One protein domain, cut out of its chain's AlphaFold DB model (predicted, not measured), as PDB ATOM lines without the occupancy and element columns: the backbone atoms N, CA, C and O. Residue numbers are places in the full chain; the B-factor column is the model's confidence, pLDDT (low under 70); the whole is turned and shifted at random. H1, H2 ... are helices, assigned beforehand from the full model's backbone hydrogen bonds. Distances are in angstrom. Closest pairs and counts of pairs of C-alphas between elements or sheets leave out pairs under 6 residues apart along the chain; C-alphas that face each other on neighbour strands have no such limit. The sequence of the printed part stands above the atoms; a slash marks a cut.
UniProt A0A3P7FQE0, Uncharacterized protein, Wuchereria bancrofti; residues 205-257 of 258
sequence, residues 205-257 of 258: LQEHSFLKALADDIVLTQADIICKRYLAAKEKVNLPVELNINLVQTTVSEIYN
ATOM      1  N   LEU A 205     209.146 233.122 244.639       48.92
ATOM      2  CA  LEU A 205     209.019 233.174 243.173       48.92
ATOM      3  C   LEU A 205     210.357 232.835 242.488       48.92
ATOM      4  O   LEU A 205     210.358 232.280 241.382       48.92
ATOM      5  N   GLN A 206     211.494 233.093 243.150       49.59
ATOM      6  CA  GLN A 206     212.798 232.636 242.675       49.59
ATOM      7  C   GLN A 206     212.985 231.118 242.813       49.59
ATOM      8  O   GLN A 206     213.713 230.558 241.998       49.59
ATOM      9  N   GLU A 207     212.325 230.406 243.729       52.55
ATOM     10  CA  GLU A 207     212.448 228.937 243.810       52.55
ATOM     11  C   GLU A 207     211.827 228.244 242.587       52.55
ATOM     12  O   GLU A 207     212.443 227.364 241.979       52.55
ATOM     13  N   HIS A 208     210.664 228.715 242.124       55.99
ATOM     14  CA  HIS A 208     210.125 228.285 240.829       55.99
ATOM     15  C   HIS A 208     211.031 228.710 239.667       55.99
ATOM     16  O   HIS A 208     211.157 227.976 238.684       55.99
ATOM     17  N   SER A 209     211.704 229.861 239.781       67.96
ATOM     18  CA  SER A 209     212.719 230.270 238.805       67.96
ATOM     19  C   SER A 209     213.939 229.345 238.810       67.96
ATOM     20  O   SER A 209     214.487 229.084 237.746       67.96
ATOM     21  N   PHE A 210     214.317 228.788 239.966       71.79
ATOM     22  CA  PHE A 210     215.421 227.844 240.103       71.79
ATOM     23  C   PHE A 210     215.074 226.499 239.472       71.79
ATOM     24  O   PHE A 210     215.864 225.978 238.692       71.79
ATOM     25  N   LEU A 211     213.872 225.967 239.717       69.28
ATOM     26  CA  LEU A 211     213.404 224.756 239.032       69.28
ATOM     27  C   LEU A 211     213.320 224.960 237.514       69.28
ATOM     28  O   LEU A 211     213.725 224.088 236.746       69.28
ATOM     29  N   LYS A 212     212.860 226.136 237.071       74.18
ATOM     30  CA  LYS A 212     212.863 226.506 235.652       74.18
ATOM     31  C   LYS A 212     214.286 226.626 235.093       74.18
ATOM     32  O   LYS A 212     214.544 226.154 233.995       74.18
ATOM     33  N   ALA A 213     215.222 227.169 235.869       76.40
ATOM     34  CA  ALA A 213     216.633 227.246 235.510       76.40
ATOM     35  C   ALA A 213     217.308 225.865 235.454       76.40
ATOM     36  O   ALA A 213     218.156 225.654 234.595       76.40
ATOM     37  N   LEU A 214     216.916 224.912 236.311       77.15
ATOM     38  CA  LEU A 214     217.349 223.511 236.220       77.15
ATOM     39  C   LEU A 214     216.830 222.848 234.940       77.15
ATOM     40  O   LEU A 214     217.571 222.108 234.300       77.15
ATOM     41  N   ALA A 215     215.584 223.115 234.538       73.17
ATOM     42  CA  ALA A 215     215.060 222.611 233.267       73.17
ATOM     43  C   ALA A 215     215.850 223.152 232.056       73.17
ATOM     44  O   ALA A 215     216.041 222.425 231.079       73.17
ATOM     45  N   ASP A 216     216.360 224.384 232.153       77.24
ATOM     46  CA  ASP A 216     217.207 225.028 231.141       77.24
ATOM     47  C   ASP A 216     218.718 224.708 231.293       77.24
ATOM     48  O   ASP A 216     219.531 225.148 230.474       77.24
ATOM     49  N   ASP A 217     219.130 223.940 232.311       83.97
ATOM     50  CA  ASP A 217     220.542 223.642 232.580       83.97
ATOM     51  C   ASP A 217     221.147 222.730 231.492       83.97
ATOM     52  O   ASP A 217     220.644 221.651 231.153       83.97
ATOM     53  N   ILE A 218     222.295 223.149 230.958       87.03
ATOM     54  CA  ILE A 218     223.074 222.438 229.937       87.03
ATOM     55  C   ILE A 218     223.450 221.024 230.405       87.03
ATOM     56  O   ILE A 218     223.448 220.085 229.607       87.03
ATOM     57  N   VAL A 219     223.780 220.837 231.685       86.60
ATOM     58  CA  VAL A 219     224.203 219.527 232.203       86.60
ATOM     59  C   VAL A 219     223.016 218.569 232.282       86.60
ATOM     60  O   VAL A 219     223.135 217.409 231.879       86.60
ATOM     61  N   LEU A 220     221.856 219.046 232.744       83.91
ATOM     62  CA  LEU A 220     220.649 218.223 232.835       83.91
ATOM     63  C   LEU A 220     220.079 217.883 231.462       83.91
ATOM     64  O   LEU A 220     219.707 216.735 231.230       83.91
ATOM     65  N   THR A 221     220.085 218.826 230.521       83.50
ATOM     66  CA  THR A 221     219.695 218.543 229.133       83.50
ATOM     67  C   THR A 221     220.630 217.523 228.475       83.50
ATOM     68  O   THR A 221     220.170 216.629 227.764       83.50
ATOM     69  N   GLN A 222     221.938 217.566 228.753       86.89
ATOM     70  CA  GLN A 222     222.874 216.526 228.308       86.89
ATOM     71  C   GLN A 222     222.593 215.168 228.960       86.89
ATOM     72  O   GLN A 222     222.593 214.150 228.263       86.89
ATOM     73  N   ALA A 223     222.326 215.135 230.267       85.36
ATOM     74  CA  ALA A 223     221.956 213.911 230.973       85.36
ATOM     75  C   ALA A 223     220.658 213.302 230.413       85.36
ATOM     76  O   ALA A 223     220.591 212.091 230.204       85.36
ATOM     77  N   ASP A 224     219.671 214.136 230.079       83.81
ATOM     78  CA  ASP A 224     218.410 213.737 229.447       83.81
ATOM     79  C   ASP A 224     218.642 213.141 228.044       83.81
ATOM     80  O   ASP A 224     218.122 212.070 227.720       83.81
ATOM     81  N   ILE A 225     219.521 213.750 227.235       87.15
ATOM     82  CA  ILE A 225     219.939 213.203 225.930       87.15
ATOM     83  C   ILE A 225     220.638 211.846 226.093       87.15
ATOM     84  O   ILE A 225     220.378 210.921 225.315       87.15
ATOM     85  N   ILE A 226     221.529 211.705 227.079       88.21
ATOM     86  CA  ILE A 226     222.227 210.443 227.367       88.21
ATOM     87  C   ILE A 226     221.220 209.367 227.783       88.21
ATOM     88  O   ILE A 226     221.277 208.256 227.251       88.21
ATOM     89  N   CYS A 227     220.266 209.698 228.658       83.67
ATOM     90  CA  CYS A 227     219.208 208.783 229.087       83.67
ATOM     91  C   CYS A 227     218.352 208.322 227.903       83.67
ATOM     92  O   CYS A 227     218.192 207.119 227.697       83.67
ATOM     93  N   LYS A 228     217.889 209.247 227.052       85.83
ATOM     94  CA  LYS A 228     217.122 208.924 225.836       85.83
ATOM     95  C   LYS A 228     217.899 208.005 224.889       85.83
ATOM     96  O   LYS A 228     217.341 207.047 224.357       85.83
ATOM     97  N   ARG A 229     219.202 208.245 224.700       86.02
ATOM     98  CA  ARG A 229     220.067 207.373 223.882       86.02
ATOM     99  C   ARG A 229     220.250 205.992 224.498       86.02
ATOM    100  O   ARG A 229     220.222 205.009 223.762       86.02
ATOM    101  N   TYR A 230     220.433 205.915 225.813       83.20
ATOM    102  CA  TYR A 230     220.529 204.648 226.528       83.20
ATOM    103  C   TYR A 230     219.236 203.837 226.387       83.20
ATOM    104  O   TYR A 230     219.305 202.665 226.029       83.20
ATOM    105  N   LEU A 231     218.067 204.460 226.575       83.08
ATOM    106  CA  LEU A 231     216.769 203.799 226.413       83.08
ATOM    107  C   LEU A 231     216.547 203.311 224.972       83.08
ATOM    108  O   LEU A 231     216.191 202.152 224.773       83.08
ATOM    109  N   ALA A 232     216.866 204.131 223.965       84.50
ATOM    110  CA  ALA A 232     216.780 203.726 222.558       84.50
ATOM    111  C   ALA A 232     217.763 202.593 222.198       84.50
ATOM    112  O   ALA A 232     217.456 201.720 221.386       84.50
ATOM    113  N   ALA A 233     218.965 202.591 222.779       83.25
ATOM    114  CA  ALA A 233     219.918 201.497 222.607       83.25
ATOM    115  C   ALA A 233     219.432 200.220 223.308       83.25
ATOM    116  O   ALA A 233     219.540 199.135 222.741       83.25
ATOM    117  N   LYS A 234     218.853 200.345 224.505       78.60
ATOM    118  CA  LYS A 234     218.283 199.237 225.276       78.60
ATOM    119  C   LYS A 234     217.144 198.550 224.520       78.60
ATOM    120  O   LYS A 234     217.141 197.324 224.439       78.60
ATOM    121  N   GLU A 235     216.243 199.323 223.915       79.83
ATOM    122  CA  GLU A 235     215.156 198.801 223.075       79.83
ATOM    123  C   GLU A 235     215.696 197.989 221.886       79.83
ATOM    124  O   GLU A 235     215.222 196.889 221.613       79.83
ATOM    125  N   LYS A 236     216.760 198.469 221.228       82.04
ATOM    126  CA  LYS A 236     217.379 197.761 220.093       82.04
ATOM    127  C   LYS A 236     218.017 196.425 220.461       82.04
ATOM    128  O   LYS A 236     218.042 195.529 219.622       82.04
ATOM    129  N   VAL A 237     218.593 196.300 221.657       78.50
ATOM    130  CA  VAL A 237     219.340 195.089 222.038       78.50
ATOM    131  C   VAL A 237     218.408 193.971 222.525       78.50
ATOM    132  O   VAL A 237     218.809 192.812 222.509       78.50
ATOM    133  N   ASN A 238     217.155 194.281 222.882       70.33
ATOM    134  CA  ASN A 238     216.118 193.304 223.243       70.33
ATOM    135  C   ASN A 238     216.620 192.232 224.245       70.33
ATOM    136  O   ASN A 238     216.400 191.031 224.077       70.33
ATOM    137  N   LEU A 239     217.370 192.675 225.263       66.64
ATOM    138  CA  LEU A 239     217.973 191.795 226.267       66.64
ATOM    139  C   LEU A 239     216.897 191.163 227.172       66.64
ATOM    140  O   LEU A 239     215.986 191.868 227.619       66.64
ATOM    141  N   PRO A 240     217.026 189.867 227.514       62.99
ATOM    142  CA  PRO A 240     216.155 189.215 228.484       62.99
ATOM    143  C   PRO A 240     216.249 189.885 229.864       62.99
ATOM    144  O   PRO A 240     217.319 190.313 230.301       62.99
ATOM    145  N   VAL A 241     215.102 189.951 230.551       64.11
ATOM    146  CA  VAL A 241     214.858 190.723 231.788       64.11
ATOM    147  C   VAL A 241     215.871 190.436 232.906       64.11
ATOM    148  O   VAL A 241     216.179 191.329 233.688       64.11
ATOM    149  N   GLU A 242     216.446 189.234 232.952       59.98
ATOM    150  CA  GLU A 242     217.382 188.811 234.004       59.98
ATOM    151  C   GLU A 242     218.781 189.447 233.903       59.98
ATOM    152  O   GLU A 242     219.467 189.572 234.913       59.98
ATOM    153  N   LEU A 243     219.204 189.888 232.712       59.90
ATOM    154  CA  LEU A 243     220.509 190.536 232.486       59.90
ATOM    155  C   LEU A 243     220.411 192.070 232.441       59.90
ATOM    156  O   LEU A 243     221.407 192.758 232.201       59.90
ATOM    157  N   ASN A 244     219.215 192.624 232.656       54.87
ATOM    158  CA  ASN A 244     218.966 194.056 232.567       54.87
ATOM    159  C   ASN A 244     219.460 194.768 233.834       54.87
ATOM    160  O   ASN A 244     218.790 194.782 234.866       54.87
ATOM    161  N   ILE A 245     220.615 195.428 233.744       59.99
ATOM    162  CA  ILE A 245     221.028 196.403 234.756       59.99
ATOM    163  C   ILE A 245     220.127 197.637 234.586       59.99
ATOM    164  O   ILE A 245     220.405 198.527 233.783       59.99
ATOM    165  N   ASN A 246     219.001 197.660 235.300       62.11
ATOM    166  CA  ASN A 246     218.037 198.761 235.299       62.11
ATOM    167  C   ASN A 246     218.588 199.967 236.078       62.11
ATOM    168  O   ASN A 246     218.191 200.212 237.212       62.11
ATOM    169  N   LEU A 247     219.509 200.717 235.471       64.60
ATOM    170  CA  LEU A 247     220.050 201.952 236.055       64.60
ATOM    171  C   LEU A 247     219.097 203.151 235.925       64.60
ATOM    172  O   LEU A 247     219.126 204.035 236.772       64.60
ATOM    173  N   VAL A 248     218.259 203.186 234.883       59.41
ATOM    174  CA  VAL A 248     217.356 204.312 234.586       59.41
ATOM    175  C   VAL A 248     215.965 203.768 234.262       59.41
ATOM    176  O   VAL A 248     215.836 202.914 233.381       59.41
ATOM    177  N   GLN A 249     214.948 204.229 234.996       64.65
ATOM    178  CA  GLN A 249     213.545 203.814 234.831       64.65
ATOM    179  C   GLN A 249     212.679 204.893 234.175       64.65
ATOM    180  O   GLN A 249     211.772 204.553 233.424       64.65
ATOM    181  N   THR A 250     212.980 206.163 234.428       62.02
ATOM    182  CA  THR A 250     212.186 207.312 233.985       62.02
ATOM    183  C   THR A 250     213.089 208.449 233.539       62.02
ATOM    184  O   THR A 250     214.220 208.603 234.012       62.02
ATOM    185  N   THR A 251     212.590 209.234 232.590       63.51
ATOM    186  CA  THR A 251     213.293 210.385 232.023       63.51
ATOM    187  C   THR A 251     212.871 211.658 232.759       63.51
ATOM    188  O   THR A 251     211.711 211.798 233.134       63.51
ATOM    189  N   VAL A 252     213.777 212.626 232.934       63.40
ATOM    190  CA  VAL A 252     213.471 213.887 233.643       63.40
ATOM    191  C   VAL A 252     212.293 214.623 232.987       63.40
ATOM    192  O   VAL A 252     211.441 215.167 233.678       63.40
ATOM    193  N   SER A 253     212.188 214.557 231.655       60.57
ATOM    194  CA  SER A 253     211.076 215.142 230.888       60.57
ATOM    195  C   SER A 253     209.691 214.546 231.209       60.57
ATOM    196  O   SER A 253     208.685 215.211 230.988       60.57
ATOM    197  N   GLU A 254     209.615 213.294 231.670       65.32
ATOM    198  CA  GLU A 254     208.341 212.632 232.002       65.32
ATOM    199  C   GLU A 254     207.817 213.108 233.360       65.32
ATOM    200  O   GLU A 254     206.619 213.296 233.515       65.32
ATOM    201  N   ILE A 255     208.718 213.401 234.302       60.05
ATOM    202  CA  ILE A 255     208.377 213.847 235.661       60.05
ATOM    203  C   ILE A 255     207.698 215.227 235.658       60.05
ATOM    204  O   ILE A 255     206.884 215.506 236.529       60.05
ATOM    205  N   TYR A 256     208.027 216.096 234.695       57.52
ATOM    206  CA  TYR A 256     207.511 217.473 234.643       57.52
ATOM    207  C   TYR A 256     206.287 217.672 233.734       57.52
ATOM    208  O   TYR A 256     205.739 218.771 233.711       57.52
ATOM    209  N   ASN A 257     205.882 216.656 232.963       53.91
ATOM    210  CA  ASN A 257     204.731 216.737 232.053       53.91
ATOM    211  C   ASN A 257     203.463 216.035 232.589       53.91
ATOM    212  O   ASN A 257     202.449 216.046 231.890       53.91
TER     213      ASN A 257
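This is residues 205 to 257 of the 258 residues of an uncharacterized protein of Wuchereria bancrofti (UniProt A0A3P7FQE0). What shape do these coordinates make? The long helix H2 makes the backbone of an elongated, loose model; H1 meets it at an angle near its first end, and residues 205 to 214 of H1 stick out there as an arm. From the last end of H2, residues 238 to 251 fold back along it without a named element and bring the short helix H3 near Asp 224. How large is it, and what is it made of? The printed part has 53 residues with three named helices, H1, H2 and H3 in chain order, and no named strand: all helix in class. It is loose, with a radius of gyration of the C-alphas of 14.4 A, and the C-alphas span 47 by 17 by 16 A, a length to which the arm of H1 adds at one end.

How does the first helix stand to the second? H1, residues 205 to 215, and H2, residues 218 to 237, are close but not clearly touching; their closest C-alphas, those of Leu 214 and Leu 220, are 7.1 A apart. They run the same way at a steep tilt of 42 degrees. Where does the last helix come in? H3, residues 252 to 255, is close to H2 but not clearly touching it, with the closest C-alphas, those of Asp 224 and Val 252, 6.5 A apart. H1 and H3 are apart. What do the backbone N and O atoms show? In H1 and H2 every O i to N i+4 pair is within hydrogen-bond range. H3 is too short for such a pair, but its one O i to N i+3 pair is within range.

Where does H1 run? It begins at C-alpha 205, (209.019, 233.174, 243.173), and measures 15.7 A from first to last C-alpha. Where is H2? It runs from C-alpha 218 at (223.074, 222.438, 229.937) to C-alpha 237 at (219.340, 195.089, 222.038), a length of 28.7 A. Where does H3 end? Its last C-alpha, that of Ile 255, is at (208.377, 213.847, 235.661).

How far does it reach? The two C-alphas farthest apart, those of Leu 205 and Pro 240, are 46.9 A from each other. Which stretches stand free, and how are the helices linked? Residues 205 to 214 and residues 235 to 243 stand free. The link from H1 to H2 is tight, with 2 residues, and that from H2 to H3 is long, with 14; the printed part has no cut. Where is confidence low? The mean pLDDT of the printed part is 71.6, and residues 205 to 209, residue 211 and residues 239 to 257 are under 70.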